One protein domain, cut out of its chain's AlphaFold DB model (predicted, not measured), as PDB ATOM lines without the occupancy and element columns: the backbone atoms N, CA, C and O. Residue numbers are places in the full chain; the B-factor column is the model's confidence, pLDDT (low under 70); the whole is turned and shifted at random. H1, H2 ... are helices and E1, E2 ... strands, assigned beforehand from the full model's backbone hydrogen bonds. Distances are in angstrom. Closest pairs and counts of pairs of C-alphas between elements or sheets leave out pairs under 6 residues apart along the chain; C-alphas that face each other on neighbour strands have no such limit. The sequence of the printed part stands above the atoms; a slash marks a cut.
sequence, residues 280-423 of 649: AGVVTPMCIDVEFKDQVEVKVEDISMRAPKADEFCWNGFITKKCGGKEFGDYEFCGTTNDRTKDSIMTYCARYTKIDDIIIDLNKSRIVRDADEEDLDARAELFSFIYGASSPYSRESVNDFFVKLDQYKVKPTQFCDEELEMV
ATOM      1  N   ALA A 280      47.751   6.955  98.926       78.00
ATOM      2  CA  ALA A 280      47.764   5.558  98.482       78.00
ATOM      3  C   ALA A 280      47.764   5.370  96.942       78.00
ATOM      4  O   ALA A 280      47.219   4.395  96.427       78.00
ATOM      5  N   GLY A 281      48.392   6.293  96.201       79.06
ATOM      6  CA  GLY A 281      48.453   6.254  94.735       79.06
ATOM      7  C   GLY A 281      47.207   6.799  94.026       79.06
ATOM      8  O   GLY A 281      47.094   6.640  92.812       79.06
ATOM      9  N   VAL A 282      46.291   7.442  94.754       80.31
ATOM     10  CA  VAL A 282      45.095   8.108  94.221       80.31
ATOM     11  C   VAL A 282      45.198   9.613  94.464       80.31
ATOM     12  O   VAL A 282      45.590  10.053  95.544       80.31
ATOM     13  N   VAL A 283      44.865  10.406  93.443       81.12
ATOM     14  CA  VAL A 283      44.785  11.867  93.565       81.12
ATOM     15  C   VAL A 283      43.484  12.221  94.282       81.12
ATOM     16  O   VAL A 283      42.400  11.940  93.769       81.12
ATOM     17  N   THR A 284      43.599  12.842  95.451       76.75
ATOM     18  CA  THR A 284      42.480  13.208  96.329       76.75
ATOM     19  C   THR A 284      42.458  14.726  96.530       76.75
ATOM     20  O   THR A 284      43.523  15.320  96.728       76.75
ATOM     21  N   PRO A 285      41.286  15.388  96.499       78.88
ATOM     22  CA  PRO A 285      41.197  16.813  96.798       78.88
ATOM     23  C   PRO A 285      41.541  17.096  98.266       78.88
ATOM     24  O   PRO A 285      41.153  16.350  99.168       78.88
ATOM     25  N   MET A 286      42.245  18.198  98.514       79.62
ATOM     26  CA  MET A 286      42.426  18.726  99.865       79.62
ATOM     27  C   MET A 286      41.184  19.501 100.295       79.62
ATOM     28  O   MET A 286      40.642  20.296  99.527       79.62
ATOM     29  N   CYS A 287      40.766  19.300 101.541       84.31
ATOM     30  CA  CYS A 287      39.561  19.899 102.102       84.31
ATOM     31  C   CYS A 287      39.889  20.565 103.439       84.31
ATOM     32  O   CYS A 287      40.901  20.258 104.077       84.31
ATOM     33  N   ILE A 288      39.048  21.506 103.847       85.06
ATOM     34  CA  ILE A 288      39.246  22.297 105.057       85.06
ATOM     35  C   ILE A 288      38.794  21.484 106.261       85.06
ATOM     36  O   ILE A 288      37.627  21.110 106.360       85.06
ATOM     37  N   ASP A 289      39.714  21.229 107.179       88.25
ATOM     38  CA  ASP A 289      39.419  20.659 108.487       88.25
ATOM     39  C   ASP A 289      39.112  21.796 109.457       88.25
ATOM     40  O   ASP A 289      39.891  22.746 109.566       88.25
ATOM     41  N   VAL A 290      37.970  21.715 110.131       88.12
ATOM     42  CA  VAL A 290      37.491  22.762 111.038       88.12
ATOM     43  C   VAL A 290      37.413  22.189 112.440       88.12
ATOM     44  O   VAL A 290      36.673  21.237 112.686       88.12
ATOM     45  N   GLU A 291      38.156  22.790 113.363       86.88
ATOM     46  CA  GLU A 291      38.074  22.462 114.781       86.88
ATOM     47  C   GLU A 291      37.098  23.424 115.463       86.88
ATOM     48  O   GLU A 291      37.235  24.645 115.361       86.88
ATOM     49  N   PHE A 292      36.090  22.879 116.146       84.25
ATOM     50  CA  PHE A 292      35.113  23.654 116.911       84.25
ATOM     51  C   PHE A 292      35.464  23.620 118.401       84.25
ATOM     52  O   PHE A 292      35.750  22.556 118.944       84.25
ATOM     53  N   LYS A 293      35.384  24.777 119.066       77.12
ATOM     54  CA  LYS A 293      35.712  24.947 120.490       77.12
ATOM     55  C   LYS A 293      34.721  24.247 121.430       77.12
ATOM     56  O   LYS A 293      35.086  23.828 122.525       77.12
ATOM     57  N   ASP A 294      33.456  24.195 121.026       68.25
ATOM     58  CA  ASP A 294      32.344  23.571 121.746       68.25
ATOM     59  C   ASP A 294      31.441  22.880 120.710       68.25
ATOM     60  O   ASP A 294      31.315  23.357 119.582       68.25
ATOM     61  N   GLN A 295      30.834  21.746 121.061       58.16
ATOM     62  CA  GLN A 295      29.863  21.069 120.196       58.16
ATOM     63  C   GLN A 295      28.448  21.652 120.326       58.16
ATOM     64  O   GLN A 295      27.583  21.321 119.515       58.16
ATOM     65  N   VAL A 296      28.208  22.509 121.326       56.78
ATOM     66  CA  VAL A 296      26.902  23.138 121.586       56.78
ATOM     67  C   VAL A 296      26.764  24.502 120.900       56.78
ATOM     68  O   VAL A 296      25.686  24.833 120.413       56.78
ATOM     69  N   GLU A 297      27.845  25.283 120.811       62.75
ATOM     70  CA  GLU A 297      27.879  26.558 120.082       62.75
ATOM     71  C   GLU A 297      28.807  26.458 118.869       62.75
ATOM     72  O   GLU A 297      29.960  26.045 118.986       62.75
ATOM     73  N   VAL A 298      28.334  26.904 117.701       76.50
ATOM     74  CA  VAL A 298      29.153  26.981 116.484       76.50
ATOM     75  C   VAL A 298      30.242  28.040 116.668       76.50
ATOM     76  O   VAL A 298      30.043  29.226 116.391       76.50
ATOM     77  N   LYS A 299      31.401  27.602 117.165       84.25
ATOM     78  CA  LYS A 299      32.570  28.442 117.408       84.25
ATOM     79  C   LYS A 299      33.831  27.792 116.866       84.25
ATOM     80  O   LYS A 299      34.365  26.869 117.474       84.25
ATOM     81  N   VAL A 300      34.322  28.307 115.748       83.56
ATOM     82  CA  VAL A 300      35.540  27.811 115.095       83.56
ATOM     83  C   VAL A 300      36.778  28.219 115.898       83.56
ATOM     84  O   VAL A 300      37.010  29.403 116.158       83.56
ATOM     85  N   GLU A 301      37.573  27.232 116.296       85.25
ATOM     86  CA  GLU A 301      38.828  27.391 117.030       85.25
ATOM     87  C   GLU A 301      40.019  27.436 116.075       85.25
ATOM     88  O   GLU A 301      40.779  28.415 116.094       85.25
ATOM     89  N   ASP A 302      40.112  26.443 115.192       82.06
ATOM     90  CA  ASP A 302      41.186  26.307 114.214       82.06
ATOM     91  C   ASP A 302      40.667  25.858 112.842       82.06
ATOM     92  O   ASP A 302      39.581  25.283 112.713       82.06
ATOM     93  N   ILE A 303      41.445  26.167 111.807       80.69
ATOM     94  CA  ILE A 303      41.195  25.749 110.427       80.69
ATOM     95  C   ILE A 303      42.500  25.263 109.807       80.69
ATOM     96  O   ILE A 303      43.499  25.979 109.781       80.69
ATOM     97  N   SER A 304      42.478  24.063 109.246       82.06
ATOM     98  CA  SER A 304      43.619  23.497 108.527       82.06
ATOM     99  C   SER A 304      43.164  22.865 107.216       82.06
ATOM    100  O   SER A 304      41.979  22.873 106.888       82.06
ATOM    101  N   MET A 305      44.100  22.358 106.418       78.56
ATOM    102  CA  MET A 305      43.777  21.633 105.192       78.56
ATOM    103  C   MET A 305      44.422  20.257 105.215       78.56
ATOM    104  O   MET A 305      45.620  20.134 105.475       78.56
ATOM    105  N   ARG A 306      43.642  19.222 104.903       83.00
ATOM    106  CA  ARG A 306      44.132  17.845 104.766       83.00
ATOM    107  C   ARG A 306      43.227  17.032 103.839       83.00
ATOM    108  O   ARG A 306      42.156  17.488 103.440       83.00
ATOM    109  N   ALA A 307      43.660  15.826 103.491       79.75
ATOM    110  CA  ALA A 307      42.806  14.866 102.804       79.75
ATOM    111  C   ALA A 307      41.740  14.290 103.770       79.75
ATOM    112  O   ALA A 307      42.029  14.116 104.968       79.75
ATOM    113  N   PRO A 308      40.517  14.001 103.287       85.88
ATOM    114  CA  PRO A 308      39.530  13.242 104.050       85.88
ATOM    115  C   PRO A 308      40.003  11.806 104.309       85.88
ATOM    116  O   PRO A 308      40.551  11.156 103.424       85.88
ATOM    117  N   LYS A 309      39.750  11.286 105.512       88.25
ATOM    118  CA  LYS A 309      39.972   9.874 105.869       88.25
ATOM    119  C   LYS A 309      38.874   8.976 105.287       88.25
ATOM    120  O   LYS A 309      37.876   9.446 104.755       88.25
ATOM    121  N   ALA A 310      39.019   7.658 105.440       85.94
ATOM    122  CA  ALA A 310      38.078   6.667 104.900       85.94
ATOM    123  C   ALA A 310      36.600   6.885 105.311       85.94
ATOM    124  O   ALA A 310      35.692   6.636 104.506       85.94
ATOM    125  N   ASP A 311      36.352   7.346 106.540       89.38
ATOM    126  CA  ASP A 311      35.030   7.661 107.101       89.38
ATOM    127  C   ASP A 311      34.601   9.127 106.902       89.38
ATOM    128  O   ASP A 311      33.532   9.531 107.360       89.38
ATOM    129  N   GLU A 312      35.394   9.914 106.181       91.94
ATOM    130  CA  GLU A 312      35.157  11.322 105.881       91.94
ATOM    131  C   GLU A 312      35.001  11.536 104.365       91.94
ATOM    132  O   GLU A 312      35.304  10.664 103.547       91.94
ATOM    133  N   PHE A 313      34.493  12.702 103.980       91.12
ATOM    134  CA  PHE A 313      34.419  13.159 102.596       91.12
ATOM    135  C   PHE A 313      34.487  14.690 102.526       91.12
ATOM    136  O   PHE A 313      34.406  15.379 103.545       91.12
ATOM    137  N   CYS A 314      34.672  15.215 101.314       86.75
ATOM    138  CA  CYS A 314      34.755  16.650 101.057       86.75
ATOM    139  C   CYS A 314      33.364  17.228 100.772       86.75
ATOM    140  O   CYS A 314      32.890  17.179  99.638       86.75
ATOM    141  N   TRP A 315      32.709  17.769 101.791       89.44
ATOM    142  CA  TRP A 315      31.387  18.383 101.680       89.44
ATOM    143  C   TRP A 315      31.526  19.901 101.596       89.44
ATOM    144  O   TRP A 315      32.051  20.520 102.519       89.44
ATOM    145  N   ASN A 316      31.110  20.513 100.481       81.12
ATOM    146  CA  ASN A 316      31.282  21.955 100.239       81.12
ATOM    147  C   ASN A 316      32.724  22.468 100.479       81.12
ATOM    148  O   ASN A 316      32.935  23.604 100.895       81.12
ATOM    149  N   GLY A 317      33.734  21.623 100.239       80.56
ATOM    150  CA  GLY A 317      35.145  21.943 100.492       80.56
ATOM    151  C   GLY A 317      35.615  21.735 101.937       80.56
ATOM    152  O   GLY A 317      36.799  21.921 102.211       80.56
ATOM    153  N   PHE A 318      34.736  21.310 102.846       86.19
ATOM    154  CA  PHE A 318      35.041  20.992 104.240       86.19
ATOM    155  C   PHE A 318      35.114  19.487 104.474       86.19
ATOM    156  O   PHE A 318      34.363  18.704 103.888       86.19
ATOM    157  N   ILE A 319      35.994  19.069 105.375       90.69
ATOM    158  CA  ILE A 319      36.058  17.682 105.818       90.69
ATOM    159  C   ILE A 319      34.859  17.395 106.701       90.69
ATOM    160  O   ILE A 319      34.655  18.026 107.735       90.69
ATOM    161  N   THR A 320      34.073  16.414 106.278       90.81
ATOM    162  CA  THR A 320      32.828  16.044 106.939       90.81
ATOM    163  C   THR A 320      32.752  14.534 107.084       90.81
ATOM    164  O   THR A 320      33.133  13.794 106.180       90.81
ATOM    165  N   LYS A 321      32.272  14.051 108.233       92.31
ATOM    166  CA  LYS A 321      32.070  12.614 108.456       92.31
ATOM    167  C   LYS A 321      30.900  12.094 107.630       92.31
ATOM    168  O   LYS A 321      29.873  12.760 107.499       92.31
ATOM    169  N   LYS A 322      31.029  10.873 107.120       92.69
ATOM    170  CA  LYS A 322      29.935  10.162 106.453       92.69
ATOM    171  C   LYS A 322      28.823   9.854 107.455       92.69
ATOM    172  O   LYS A 322      29.081   9.346 108.544       92.69
ATOM    173  N   CYS A 323      27.581  10.095 107.061       89.81
ATOM    174  CA  CYS A 323      26.403   9.875 107.886       89.81
ATOM    175  C   CYS A 323      25.921   8.429 107.775       89.81
ATOM    176  O   CYS A 323      25.487   8.002 106.699       89.81
ATOM    177  N   GLY A 324      26.054   7.630 108.837       87.25
ATOM    178  CA  GLY A 324      25.742   6.195 108.770       87.25
ATOM    179  C   GLY A 324      26.529   5.468 107.667       87.25
ATOM    180  O   GLY A 324      26.015   4.545 107.033       87.25
ATOM    181  N   GLY A 325      27.753   5.937 107.381       89.31
ATOM    182  CA  GLY A 325      28.615   5.435 106.306       89.31
ATOM    183  C   GLY A 325      28.299   5.962 104.899       89.31
ATOM    184  O   GLY A 325      28.932   5.516 103.944       89.31
ATOM    185  N   LYS A 326      27.356   6.901 104.749       91.19
ATOM    186  CA  LYS A 326      26.983   7.507 103.463       91.19
ATOM    187  C   LYS A 326      27.393   8.976 103.373       91.19
ATOM    188  O   LYS A 326      27.304   9.720 104.344       91.19
ATOM    189  N   GLU A 327      27.820   9.386 102.187       93.19
ATOM    190  CA  GLU A 327      28.002  10.798 101.833       93.19
ATOM    191  C   GLU A 327      26.634  11.451 101.601       93.19
ATOM    192  O   GLU A 327      25.665  10.762 101.270       93.19
ATOM    193  N   PHE A 328      26.563  12.766 101.788       91.00
ATOM    194  CA  PHE A 328      25.344  13.557 101.630       91.00
ATOM    195  C   PHE A 328      25.623  14.838 100.840       91.00
ATOM    196  O   PHE A 328      26.769  15.281 100.745       91.00
ATOM    197  N   GLY A 329      24.583  15.379 100.211       87.75
ATOM    198  CA  GLY A 329      24.656  16.507  99.287       87.75
ATOM    199  C   GLY A 329      24.758  17.872  99.967       87.75
ATOM    200  O   GLY A 329      24.682  18.004 101.187       87.75
ATOM    201  N   ASP A 330      24.895  18.914  99.149       83.62
ATOM    202  CA  ASP A 330      25.219  20.281  99.592       83.62
ATOM    203  C   ASP A 330      24.142  20.931 100.479       83.62
ATOM    204  O   ASP A 330      24.430  21.851 101.242       83.62
ATOM    205  N   TYR A 331      22.910  20.429 100.400       84.75
ATOM    206  CA  TYR A 331      21.743  20.903 101.155       84.75
ATOM    207  C   TYR A 331      21.333  19.950 102.278       84.75
ATOM    208  O   TYR A 331      20.283  20.114 102.905       84.75
ATOM    209  N   GLU A 332      22.157  18.942 102.517       88.00
ATOM    210  CA  GLU A 332      21.935  17.922 103.518       88.00
ATOM    211  C   GLU A 332      22.968  18.060 104.638       88.00
ATOM    212  O   GLU A 332      24.057  18.607 104.462       88.00
ATOM    213  N   PHE A 333      22.623  17.548 105.809       89.19
ATOM    214  CA  PHE A 333      23.523  17.428 106.940       89.19
ATOM    215  C   PHE A 333      23.315  16.084 107.624       89.19
ATOM    216  O   PHE A 333      22.230  15.497 107.581       89.19
ATOM    217  N   CYS A 334      24.362  15.596 108.284       87.56
ATOM    218  CA  CYS A 334      24.205  14.452 109.161       87.56
ATOM    219  C   CYS A 334      23.596  14.897 110.484       87.56
ATOM    220  O   CYS A 334      24.183  15.705 111.208       87.56
ATOM    221  N   GLY A 335      22.433  14.350 110.803       80.19
ATOM    222  CA  GLY A 335      21.907  14.379 112.154       80.19
ATOM    223  C   GLY A 335      21.558  12.978 112.610       80.19
ATOM    224  O   GLY A 335      21.948  11.985 112.004       80.19
ATOM    225  N   THR A 336      20.811  12.892 113.695       69.62
ATOM    226  CA  THR A 336      20.351  11.619 114.234       69.62
ATOM    227  C   THR A 336      18.867  11.438 113.925       69.62
ATOM    228  O   THR A 336      18.118  12.407 113.800       69.62
ATOM    229  N   THR A 337      18.426  10.195 113.743       58.34
ATOM    230  CA  THR A 337      17.006   9.850 113.602       58.34
ATOM    231  C   THR A 337      16.195  10.312 114.818       58.34
ATOM    232  O   THR A 337      16.749  10.650 115.861       58.34
ATOM    233  N   ASN A 338      14.860  10.302 114.714       50.47
ATOM    234  CA  ASN A 338      13.964  10.649 115.826       50.47
ATOM    235  C   ASN A 338      14.313   9.941 117.140       50.47
ATOM    236  O   ASN A 338      14.295  10.565 118.188       50.47
ATOM    237  N   ASP A 339      14.671   8.662 117.075       47.28
ATOM    238  CA  ASP A 339      15.085   7.828 118.209       47.28
ATOM    239  C   ASP A 339      16.555   8.023 118.627       47.28
ATOM    240  O   ASP A 339      17.029   7.359 119.544       47.28
ATOM    241  N   ARG A 340      17.282   8.920 117.955       50.12
ATOM    242  CA  ARG A 340      18.711   9.219 118.109       50.12
ATOM    243  C   ARG A 340      19.635   7.987 118.099       50.12
ATOM    244  O   ARG A 340      20.770   8.070 118.560       50.12
ATOM    245  N   THR A 341      19.175   6.841 117.576       51.19
ATOM    246  CA  THR A 341      19.945   5.579 117.567       51.19
ATOM    247  C   THR A 341      20.754   5.370 116.293       51.19
ATOM    248  O   THR A 341      21.660   4.533 116.267       51.19
ATOM    249  N   LYS A 342      20.423   6.105 115.226       72.06
ATOM    250  CA  LYS A 342      21.081   6.005 113.927       72.06
ATOM    251  C   LYS A 342      21.345   7.387 113.363       72.06
ATOM    252  O   LYS A 342      20.483   8.262 113.390       72.06
ATOM    253  N   ASP A 343      22.524   7.545 112.790       80.94
ATOM    254  CA  ASP A 343      22.817   8.674 111.926       80.94
ATOM    255  C   ASP A 343      21.871   8.642 110.719       80.94
ATOM    256  O   ASP A 343      21.684   7.600 110.077       80.94
ATOM    257  N   SER A 344      21.264   9.783 110.420       83.19
ATOM    258  CA  SER A 344      20.395   9.979 109.271       83.19
ATOM    259  C   SER A 344      20.776  11.248 108.542       83.19
ATOM    260  O   SER A 344      21.008  12.300 109.137       83.19
ATOM    261  N   ILE A 345      20.771  11.141 107.221       87.88
ATOM    262  CA  ILE A 345      20.876  12.292 106.339       87.88
ATOM    263  C   ILE A 345      19.566  13.077 106.464       87.88
ATOM    264  O   ILE A 345      18.482  12.494 106.356       87.88
ATOM    265  N   MET A 346      19.673  14.368 106.758       82.44
ATOM    266  CA  MET A 346      18.559  15.309 106.887       82.44
ATOM    267  C   MET A 346      18.791  16.512 105.974       82.44
ATOM    268  O   MET A 346      19.932  16.811 105.640       82.44
ATOM    269  N   THR A 347      17.731  17.223 105.600       84.12
ATOM    270  CA  THR A 347      17.806  18.405 104.724       84.12
ATOM    271  C   THR A 347      17.675  19.684 105.545       84.12
ATOM    272  O   THR A 347      16.843  19.754 106.456       84.12
ATOM    273  N   TYR A 348      18.476  20.708 105.241       84.31
ATOM    274  CA  TYR A 348      18.303  22.037 105.836       84.31
ATOM    275  C   TYR A 348      16.931  22.622 105.468       84.31
ATOM    276  O   TYR A 348      16.505  22.555 104.318       84.31
ATOM    277  N   CYS A 349      16.243  23.248 106.424       79.81
ATOM    278  CA  CYS A 349      14.961  23.903 106.198       79.81
ATOM    279  C   CYS A 349      15.100  25.322 105.666       79.81
ATOM    280  O   CYS A 349      14.781  26.309 106.332       79.81
ATOM    281  N   ALA A 350      15.576  25.417 104.435       73.38
ATOM    282  CA  ALA A 350      15.589  26.650 103.676       73.38
ATOM    283  C   ALA A 350      15.318  26.323 102.209       73.38
ATOM    284  O   ALA A 350      15.641  25.235 101.739       73.38
ATOM    285  N   ARG A 351      14.788  27.286 101.445       69.81
ATOM    286  CA  ARG A 351      14.849  27.174  99.983       69.81
ATOM    287  C   ARG A 351      16.307  27.022  99.562       69.81
ATOM    288  O   ARG A 351      17.147  27.753 100.084       69.81
ATOM    289  N   TYR A 352      16.571  26.171  98.570       74.19
ATOM    290  CA  TYR A 352      17.909  25.965  98.000       74.19
ATOM    291  C   TYR A 352      18.656  27.283  97.748       74.19
ATOM    292  O   TYR A 352      19.806  27.419  98.145       74.19
ATOM    293  N   THR A 353      17.952  28.313  97.262       77.50
ATOM    294  CA  THR A 353      18.516  29.651  97.026       77.50
ATOM    295  C   THR A 353      19.136  30.303  98.267       77.50
ATOM    296  O   THR A 353      20.123  31.010  98.140       77.50
ATOM    297  N   LYS A 354      18.587  30.084  99.472       84.06
ATOM    298  CA  LYS A 354      19.141  30.646 100.717       84.06
ATOM    299  C   LYS A 354      20.442  29.947 101.115       84.06
ATOM    300  O   LYS A 354      21.358  30.606 101.593       84.06
ATOM    301  N   ILE A 355      20.520  28.629 100.926       83.19
ATOM    302  CA  ILE A 355      21.753  27.870 101.175       83.19
ATOM    303  C   ILE A 355      22.804  28.221 100.115       83.19
ATOM    304  O   ILE A 355      23.958  28.458 100.463       83.19
ATOM    305  N   ASP A 356      22.393  28.369  98.853       81.56
ATOM    306  CA  ASP A 356      23.260  28.849  97.774       81.56
ATOM    307  C   ASP A 356      23.839  30.232  98.096       81.56
ATOM    308  O   ASP A 356      25.040  30.436  97.943       81.56
ATOM    309  N   ASP A 357      23.024  31.169  98.593       85.19
ATOM    310  CA  ASP A 357      23.486  32.501  99.003       85.19
ATOM    311  C   ASP A 357      24.551  32.418 100.113       85.19
ATOM    312  O   ASP A 357      25.558  33.127 100.056       85.19
ATOM    313  N   ILE A 358      24.386  31.510 101.085       85.81
ATOM    314  CA  ILE A 358      25.373  31.268 102.153       85.81
ATOM    315  C   ILE A 358      26.687  30.717 101.580       85.81
ATOM    316  O   ILE A 358      27.766  31.196 101.937       85.81
ATOM    317  N   ILE A 359      26.611  29.746 100.666       80.50
ATOM    318  CA  ILE A 359      27.785  29.172  99.986       80.50
ATOM    319  C   ILE A 359      28.487  30.239  99.130       80.50
ATOM    320  O   ILE A 359      29.717  30.339  99.119       80.50
ATOM    321  N   ILE A 360      27.722  31.073  98.425       77.25
ATOM    322  CA  ILE A 360      28.237  32.183  97.620       77.25
ATOM    323  C   ILE A 360      28.953  33.206  98.506       77.25
ATOM    324  O   ILE A 360      30.037  33.666  98.144       77.25
ATOM    325  N   ASP A 361      28.386  33.563  99.655       79.31
ATOM    326  CA  ASP A 361      28.995  34.516 100.582       79.31
ATOM    327  C   ASP A 361      30.302  33.986 101.178       79.31
ATOM    328  O   ASP A 361      31.295  34.722 101.211       79.31
ATOM    329  N   LEU A 362      30.360  32.700 101.540       81.25
ATOM    330  CA  LEU A 362      31.619  32.054 101.910       81.25
ATOM    331  C   LEU A 362      32.633  32.163 100.761       81.25
ATOM    332  O   LEU A 362      33.766  32.587 100.977       81.25
ATOM    333  N   ASN A 363      32.233  31.875  99.524       71.25
ATOM    334  CA  ASN A 363      33.131  31.970  98.371       71.25
ATOM    335  C   ASN A 363      33.619  33.397  98.081       71.25
ATOM    336  O   ASN A 363      34.769  33.558  97.672       71.25
ATOM    337  N   LYS A 364      32.812  34.434  98.335       71.62
ATOM    338  CA  LYS A 364      33.257  35.843  98.266       71.62
ATOM    339  C   LYS A 364      34.262  36.192  99.360       71.62
ATOM    340  O   LYS A 364      35.105  37.055  99.156       71.62
ATOM    341  N   SER A 365      34.157  35.543 100.517       70.19
ATOM    342  CA  SER A 365      35.071  35.735 101.648       70.19
ATOM    343  C   SER A 365      36.396  34.981 101.504       70.19
ATOM    344  O   SER A 365      37.271  35.083 102.368       70.19
ATOM    345  N   ARG A 366      36.550  34.217 100.413       65.94
ATOM    346  CA  ARG A 366      37.817  33.599 100.042       65.94
ATOM    347  C   ARG A 366      38.877  34.689  99.940       65.94
ATOM    348  O   ARG A 366      38.661  35.711  99.295       65.94
ATOM    349  N   ILE A 367      40.031  34.449 100.552       60.03
ATOM    350  CA  ILE A 367      41.178  35.351 100.505       60.03
ATOM    351  C   ILE A 367      41.732  35.323  99.073       60.03
ATOM    352  O   ILE A 367      42.641  34.567  98.745       60.03
ATOM    353  N   VAL A 368      41.142  36.120  98.187       51.81
ATOM    354  CA  VAL A 368      41.724  36.497  96.902       51.81
ATOM    355  C   VAL A 368      42.242  37.910  97.115       51.81
ATOM    356  O   VAL A 368      41.463  38.858  97.153       51.81
ATOM    357  N   ARG A 369      43.553  38.064  97.337       41.53
ATOM    358  CA  ARG A 369      44.163  39.392  97.211       41.53
ATOM    359  C   ARG A 369      44.082  39.734  95.730       41.53
ATOM    360  O   ARG A 369      44.752  39.076  94.934       41.53
ATOM    361  N   ASP A 370      43.229  40.695  95.381       37.28
ATOM    362  CA  ASP A 370      43.241  41.333  94.069       37.28
ATOM    363  C   ASP A 370      44.698  41.647  93.724       37.28
ATOM    364  O   ASP A 370      45.393  42.377  94.437       37.28
ATOM    365  N   ALA A 371      45.198  40.989  92.683       38.59
ATOM    366  CA  ALA A 371      46.484  41.310  92.108       38.59
ATOM    367  C   ALA A 371      46.302  42.620  91.341       38.59
ATOM    368  O   ALA A 371      46.090  42.607  90.130       38.59
ATOM    369  N   ASP A 372      46.356  43.742  92.054       40.56
ATOM    370  CA  ASP A 372      46.684  45.001  91.409       40.56
ATOM    371  C   ASP A 372      48.101  44.847  90.834       40.56
ATOM    372  O   ASP A 372      49.062  44.501  91.531       40.56
ATOM    373  N   GLU A 373      48.194  45.006  89.514       47.72
ATOM    374  CA  GLU A 373      49.437  45.037  88.752       47.72
ATOM    375  C   GLU A 373      50.365  46.113  89.338       47.72
ATOM    376  O   GLU A 373      50.212  47.271  88.981       47.72
ATOM    377  N   GLU A 374      51.303  45.759  90.229       45.06
ATOM    378  CA  GLU A 374      52.674  46.320  90.233       45.06
ATOM    379  C   GLU A 374      53.624  45.848  91.347       45.06
ATOM    380  O   GLU A 374      54.803  46.195  91.276       45.06
ATOM    381  N   ASP A 375      53.233  45.019  92.321       37.81
ATOM    382  CA  ASP A 375      54.186  44.618  93.371       37.81
ATOM    383  C   ASP A 375      54.866  43.268  93.101       37.81
ATOM    384  O   ASP A 375      54.287  42.186  93.223       37.81
ATOM    385  N   LEU A 376      56.162  43.328  92.788       39.31
ATOM    386  CA  LEU A 376      57.054  42.168  92.662       39.31
ATOM    387  C   LEU A 376      57.207  41.370  93.978       39.31
ATOM    388  O   LEU A 376      57.719  40.250  93.932       39.31
ATOM    389  N   ASP A 377      56.695  41.880  95.106       44.06
ATOM    390  CA  ASP A 377      56.568  41.159  96.385       44.06
ATOM    391  C   ASP A 377      55.323  40.249  96.460       44.06
ATOM    392  O   ASP A 377      55.312  39.275  97.217       44.06
ATOM    393  N   ALA A 378      54.308  40.447  95.607       39.22
ATOM    394  CA  ALA A 378      53.129  39.573  95.548       39.22
ATOM    395  C   ALA A 378      53.467  38.153  95.064       39.22
ATOM    396  O   ALA A 378      52.744  37.201  95.354       39.22
ATOM    397  N   ARG A 379      54.601  37.974  94.371       37.19
ATOM    398  CA  ARG A 379      55.099  36.640  94.020       37.19
ATOM    399  C   ARG A 379      55.504  35.855  95.264       37.19
ATOM    400  O   ARG A 379      55.151  34.690  95.340       37.19
ATOM    401  N   ALA A 380      56.149  36.471  96.256       37.62
ATOM    402  CA  ALA A 380      56.520  35.787  97.499       37.62
ATOM    403  C   ALA A 380      55.290  35.353  98.325       37.62
ATOM    404  O   ALA A 380      55.327  34.305  98.967       37.62
ATOM    405  N   GLU A 381      54.180  36.095  98.247       39.53
ATOM    406  CA  GLU A 381      52.923  35.750  98.925       39.53
ATOM    407  C   GLU A 381      52.018  34.784  98.143       39.53
ATOM    408  O   GLU A 381      51.365  33.943  98.759       39.53
ATOM    409  N   LEU A 382      52.044  34.801  96.803       37.00
ATOM    410  CA  LEU A 382      51.436  33.752  95.969       37.00
ATOM    411  C   LEU A 382      52.029  32.368  96.303       37.00
ATOM    412  O   LEU A 382      51.345  31.349  96.208       37.00
ATOM    413  N   PHE A 383      53.291  32.337  96.749       42.75
ATOM    414  CA  PHE A 383      53.987  31.121  97.164       42.75
ATOM    415  C   PHE A 383      53.695  30.675  98.605       42.75
ATOM    416  O   PHE A 383      53.909  29.504  98.897       42.75
ATOM    417  N   SER A 384      53.122  31.516  99.475       41.97
ATOM    418  CA  SER A 384      52.642  31.083 100.806       41.97
ATOM    419  C   SER A 384      51.544  30.014 100.692       41.97
ATOM    420  O   SER A 384      51.522  29.045 101.447       41.97
ATOM    421  N   PHE A 385      50.699  30.122  99.660       41.97
ATOM    422  CA  PHE A 385      49.659  29.137  99.348       41.97
ATOM    423  C   PHE A 385      50.227  27.822  98.781       41.97
ATOM    424  O   PHE A 385      49.645  26.758  98.959       41.97
ATOM    425  N   ILE A 386      51.391  27.880  98.121       41.97
ATOM    426  CA  ILE A 386      52.053  26.727  97.486       41.97
ATOM    427  C   ILE A 386      52.852  25.890  98.504       41.97
ATOM    428  O   ILE A 386      53.088  24.710  98.263       41.97
ATOM    429  N   TYR A 387      53.214  26.460  99.660       41.75
ATOM    430  CA  TYR A 387      53.946  25.747 100.716       41.75
ATOM    431  C   TYR A 387      53.073  25.052 101.772       41.75
ATOM    432  O   TYR A 387      53.636  24.426 102.664       41.75
ATOM    433  N   GLY A 388      51.741  25.078 101.633       48.34
ATOM    434  CA  GLY A 388      50.817  24.277 102.441       48.34
ATOM    435  C   GLY A 388      50.715  24.712 103.908       48.34
ATOM    436  O   GLY A 388      51.679  24.605 104.655       48.34
ATOM    437  N   ALA A 389      49.528  25.181 104.319       46.84
ATOM    438  CA  ALA A 389      48.941  25.010 105.667       46.84
ATOM    439  C   ALA A 389      47.803  26.005 105.961       46.84
ATOM    440  O   ALA A 389      47.045  25.773 106.899       46.84
ATOM    441  N   SER A 390      47.663  27.110 105.222       56.00
ATOM    442  CA  SER A 390      46.635  28.114 105.522       56.00
ATOM    443  C   SER A 390      45.368  27.904 104.693       56.00
ATOM    444  O   SER A 390      45.400  27.858 103.464       56.00
ATOM    445  N   SER A 391      44.235  27.784 105.388       64.12
ATOM    446  CA  SER A 391      42.905  27.760 104.773       64.12
ATOM    447  C   SER A 391      42.706  28.969 103.842       64.12
ATOM    448  O   SER A 391      43.113  30.081 104.193       64.12
ATOM    449  N   PRO A 392      42.033  28.806 102.685       68.12
ATOM    450  CA  PRO A 392      41.707  29.917 101.791       68.12
ATOM    451  C   PRO A 392      40.648  30.875 102.368       68.12
ATOM    452  O   PRO A 392      40.304  31.861 101.715       68.12
ATOM    453  N   TYR A 393      40.131  30.600 103.567       74.06
ATOM    454  CA  TYR A 393      39.127  31.400 104.266       74.06
ATOM    455  C   TYR A 393      39.640  31.844 105.638       74.06
ATOM    456  O   TYR A 393      40.450  31.165 106.268       74.06
ATOM    457  N   SER A 394      39.132  32.971 106.138       79.69
ATOM    458  CA  SER A 394      39.385  33.386 107.522       79.69
ATOM    459  C   SER A 394      38.554  32.553 108.512       79.69
ATOM    460  O   SER A 394      37.468  32.082 108.168       79.69
ATOM    461  N   ARG A 395      39.012  32.417 109.769       81.75
ATOM    462  CA  ARG A 395      38.219  31.759 110.832       81.75
ATOM    463  C   ARG A 395      36.853  32.415 111.025       81.75
ATOM    464  O   ARG A 395      35.877  31.716 111.252       81.75
ATOM    465  N   GLU A 396      36.783  33.739 110.908       84.06
ATOM    466  CA  GLU A 396      35.534  34.496 111.028       84.06
ATOM    467  C   GLU A 396      34.548  34.131 109.913       84.06
ATOM    468  O   GLU A 396      33.383  33.863 110.184       84.06
ATOM    469  N   SER A 397      35.034  34.030 108.677       84.81
ATOM    470  CA  SER A 397      34.228  33.655 107.514       84.81
ATOM    471  C   SER A 397      33.689  32.227 107.604       84.81
ATOM    472  O   SER A 397      32.517  31.988 107.322       84.81
ATOM    473  N   VAL A 398      34.530  31.278 108.029       86.31
ATOM    474  CA  VAL A 398      34.110  29.885 108.244       86.31
ATOM    475  C   VAL A 398      33.104  29.805 109.395       86.31
ATOM    476  O   VAL A 398      32.099  29.106 109.290       86.31
ATOM    477  N   ASN A 399      33.324  30.562 110.472       88.75
ATOM    478  CA  ASN A 399      32.389  30.630 111.590       88.75
ATOM    479  C   ASN A 399      31.024  31.187 111.163       88.75
ATOM    480  O   ASN A 399      30.000  30.592 111.483       88.75
ATOM    481  N   ASP A 400      30.999  32.297 110.421       89.44
ATOM    482  CA  ASP A 400      29.770  32.903 109.896       89.44
ATOM    483  C   ASP A 400      29.003  31.938 108.975       89.44
ATOM    484  O   ASP A 400      27.788  31.798 109.108       89.44
ATOM    485  N   PHE A 401      29.711  31.202 108.111       89.75
ATOM    486  CA  PHE A 401      29.121  30.162 107.266       89.75
ATOM    487  C   PHE A 401      28.384  29.095 108.087       89.75
ATOM    488  O   PHE A 401      27.197  28.854 107.858       89.75
ATOM    489  N   PHE A 402      29.050  28.488 109.077       90.38
ATOM    490  CA  PHE A 402      28.412  27.452 109.892       90.38
ATOM    491  C   PHE A 402      27.297  28.012 110.782       90.38
ATOM    492  O   PHE A 402      26.275  27.349 110.928       90.38
ATOM    493  N   VAL A 403      27.436  29.228 111.328       89.69
ATOM    494  CA  VAL A 403      26.378  29.880 112.125       89.69
ATOM    495  C   VAL A 403      25.130  30.122 111.278       89.69
ATOM    496  O   VAL A 403      24.020  29.845 111.729       89.69
ATOM    497  N   LYS A 404      25.289  30.609 110.043       90.56
ATOM    498  CA  LYS A 404      24.169  30.825 109.118       90.56
ATOM    499  C   LYS A 404      23.492  29.517 108.724       90.56
ATOM    500  O   LYS A 404      22.268  29.476 108.678       90.56
ATOM    501  N   LEU A 405      24.254  28.452 108.466       88.44
ATOM    502  CA  LEU A 405      23.688  27.134 108.159       88.44
ATOM    503  C   LEU A 405      22.947  26.517 109.346       88.44
ATOM    504  O   LEU A 405      21.898  25.900 109.162       88.44
ATOM    505  N   ASP A 406      23.475  26.675 110.559       87.31
ATOM    506  CA  ASP A 406      22.901  26.081 111.768       87.31
ATOM    507  C   ASP A 406      21.464  26.560 112.032       87.31
ATOM    508  O   ASP A 406      20.615  25.771 112.437       87.31
ATOM    509  N   GLN A 407      21.149  27.807 111.657       84.88
ATOM    510  CA  GLN A 407      19.798  28.386 111.735       84.88
ATOM    511  C   GLN A 407      18.744  27.621 110.927       84.88
ATOM    512  O   GLN A 407      17.550  27.748 111.203       84.88
ATOM    513  N   TYR A 408      19.167  26.845 109.930       86.19
ATOM    514  CA  TYR A 408      18.279  26.077 109.064       86.19
ATOM    515  C   TYR A 408      18.277  24.585 109.395       86.19
ATOM    516  O   TYR A 408      17.599  23.820 108.712       86.19
ATOM    517  N   LYS A 409      19.002  24.118 110.417       85.12
ATOM    518  CA  LYS A 409      18.899  22.712 110.822       85.12
ATOM    519  C   LYS A 409      17.520  22.438 111.414       85.12
ATOM    520  O   LYS A 409      17.064  23.129 112.321       85.12
ATOM    521  N   VAL A 410      16.867  21.389 110.924       76.31
ATOM    522  CA  VAL A 410      15.662  20.849 111.561       76.31
ATOM    523  C   VAL A 410      16.047  19.888 112.670       76.31
ATOM    524  O   VAL A 410      17.013  19.134 112.548       76.31
ATOM    525  N   LYS A 411      15.279  19.894 113.761       70.62
ATOM    526  CA  LYS A 411      15.399  18.841 114.773       70.62
ATOM    527  C   LYS A 411      14.957  17.501 114.173       70.62
ATOM    528  O   LYS A 411      14.135  17.497 113.260       70.62
ATOM    529  N   PRO A 412      15.400  16.360 114.728       64.75
ATOM    530  CA  PRO A 412      14.921  15.048 114.290       64.75
ATOM    531  C   PRO A 412      13.387  14.957 114.280       64.75
ATOM    532  O   PRO A 412      12.791  14.430 113.342       64.75
ATOM    533  N   THR A 413      12.747  15.576 115.283       60.12
ATOM    534  CA  THR A 413      11.286  15.647 115.469       60.12
ATOM    535  C   THR A 413      10.589  16.615 114.521       60.12
ATOM    536  O   THR A 413       9.407  16.911 114.699       60.12
ATOM    537  N   GLN A 414      11.297  17.135 113.526       68.69
ATOM    538  CA  GLN A 414      10.813  18.151 112.618       68.69
ATOM    539  C   GLN A 414      11.018  17.733 111.166       68.69
ATOM    540  O   GLN A 414      11.914  16.972 110.817       68.69
ATOM    541  N   PHE A 415      10.150  18.232 110.297       68.56
ATOM    542  CA  PHE A 415      10.297  18.111 108.855       68.56
ATOM    543  C   PHE A 415      10.074  19.475 108.222       68.56
ATOM    544  O   PHE A 415       9.176  20.211 108.637       68.56
ATOM    545  N   CYS A 416      10.903  19.806 107.239       68.62
ATOM    546  CA  CYS A 416      10.734  21.023 106.470       68.62
ATOM    547  C   CYS A 416       9.840  20.766 105.269       68.62
ATOM    548  O   CYS A 416      10.136  19.895 104.456       68.62
ATOM    549  N   ASP A 417       8.791  21.562 105.131       65.81
ATOM    550  CA  ASP A 417       8.116  21.708 103.852       65.81
ATOM    551  C   ASP A 417       8.809  22.823 103.058       65.81
ATOM    552  O   ASP A 417       8.750  24.003 103.422       65.81
ATOM    553  N   GLU A 418       9.510  22.430 101.994       58.81
ATOM    554  CA  GLU A 418      10.274  23.344 101.140       58.81
ATOM    555  C   GLU A 418       9.376  24.328 100.368       58.81
ATOM    556  O   GLU A 418       9.806  25.447 100.069       58.81
ATOM    557  N   GLU A 419       8.127  23.951 100.064       61.47
ATOM    558  CA  GLU A 419       7.180  24.815  99.350       61.47
ATOM    559  C   GLU A 419       6.637  25.911 100.269       61.47
ATOM    560  O   GLU A 419       6.520  27.075  99.862       61.47
ATOM    561  N   LEU A 420       6.343  25.550 101.518       57.91
ATOM    562  CA  LEU A 420       5.763  26.448 102.515       57.91
ATOM    563  C   LEU A 420       6.808  27.236 103.319       57.91
ATOM    564  O   LEU A 420       6.430  28.183 104.003       57.91
ATOM    565  N   GLU A 421       8.096  26.885 103.235       62.28
ATOM    566  CA  GLU A 421       9.160  27.408 104.113       62.28
ATOM    567  C   GLU A 421       8.807  27.254 105.607       62.28
ATOM    568  O   GLU A 421       9.081  28.134 106.428       62.28
ATOM    569  N   MET A 422       8.151  26.144 105.966       61.16
ATOM    570  CA  MET A 422       7.657  25.902 107.323       61.16
ATOM    571  C   MET A 422       8.209  24.606 107.910       61.16
ATOM    572  O   MET A 422       8.205  23.549 107.281       61.16
ATOM    573  N   VAL A 423       8.635  24.700 109.171       66.25
ATOM    574  CA  VAL A 423       9.031  23.556 109.989       66.25
ATOM    575  C   VAL A 423       7.786  22.969 110.652       66.25
ATOM    576  O   VAL A 423       7.151  23.614 111.491       66.25
TER     577      VAL A 423
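What this domain is: This is residues 280 to 423 of the 649 residues of the protein "Fib_succ_major domain-containing protein" of Fibrobacter sp. UWB2 (UniProt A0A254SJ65). Three small strand hairpins, E2 with E3, E4 with E5 and E6 with E7, follow one another in a loose row, and beside the row two helices, H1 and H3, run side by side in opposite ways along the longer axis of the whole. At one end, a wide loop of mostly unnamed chain with the short H2 in it, from residue 365 to residue 394, reaches out, and its residues 372 to 377 stick out; the short strand E8 lies at the opposite end. The printed part has 144 residues with three named helices and eight named strands, in the order E1 E2 E3 E4 E5 E6 E7 H1 H2 H3 E8; the class is mixed, helices and strands, with 69 residues, under half, in named elements. Each hairpin is a two-stranded antiparallel sheet, in the orders E2 - E3, E4 - E5 and E6 - E7, while E1 and E8 pair with no named strand. The whole is only just loose, close to compact, with a radius of gyration of the C-alphas of 17.7 A, and its spans of 58 by 38 by 27 A make it only just elongated.

How they stand to each other: E1, residues 282 to 285, runs on into E2, residues 287 to 292, across a break of 1 residue, at 55 degrees. E2 and E3, residues 300 to 306, form an antiparallel hairpin with 155 degrees between their directions; N 289 and O 304 are 2.8 A apart, and N 304 and O 289 are 2.9 A apart, within hydrogen-bond range. E4, residues 312 to 315, and E5, residues 318 to 321, form the next antiparallel hairpin, at 138 degrees, with N 313 and O 320 within hydrogen-bond range at 2.8 A. E2 and E5 have 8 pairs of C-alphas within 8 A, the closest those of Ile 288 and Phe 318 at 4.5 A. E6, residues 332 to 336, and E7, residues 343 to 347, form the third antiparallel hairpin, at 141 degrees, with N 333 and O 346 within hydrogen-bond range at 2.8 A. E5 and E6 are only just apart, their closest C-alphas 8.1 A from each other. H1, residues 352 to 364, touches H3, residues 395 to 406, at a shallow tilt of 3 degrees, opposite ways; their closest C-alphas, those of Leu 362 and Phe 401, are 6.2 A apart. The closest C-alphas of E3 and H3 are those of Val 300 and Asn 399, at 5.5 A, and E2 and H3 are near each other. H2, residues 378 to 382, is apart from H1 and H3. In H1, H2 and H3 every O i to N i+4 pair is within hydrogen-bond range. In E8, residues 414 to 417, residues 416 to 417 make a short antiparallel pairing with residues 422 to 423.

Where its parts are: E1 begins at C-alpha 282, at (45.095, 8.108, 94.221). E2 measures 15.9 A from first to last C-alpha, E3 16.7 A, E6 12.5 A and E7 13.1 A. H1 measures 18.3 A and begins at C-alpha 352, at (17.909, 25.965, 98.000); H3 measures 16.4 A. E8 measures 9.8 A and ends at C-alpha 417, at (8.116, 21.708, 103.852).

The domain as a whole: The C-alphas of Asp 339 and Glu 374, the two farthest apart, are 60.6 A from each other. The printed part has no cut. The links H1 to H2, of 13 residues, and H2 to H3, of 12 residues, are long. The mean pLDDT of the printed part is 73.0, and 50 residues are under 70, among them residues 366 to 392 and 412 to 423; H2 has a mean of 38.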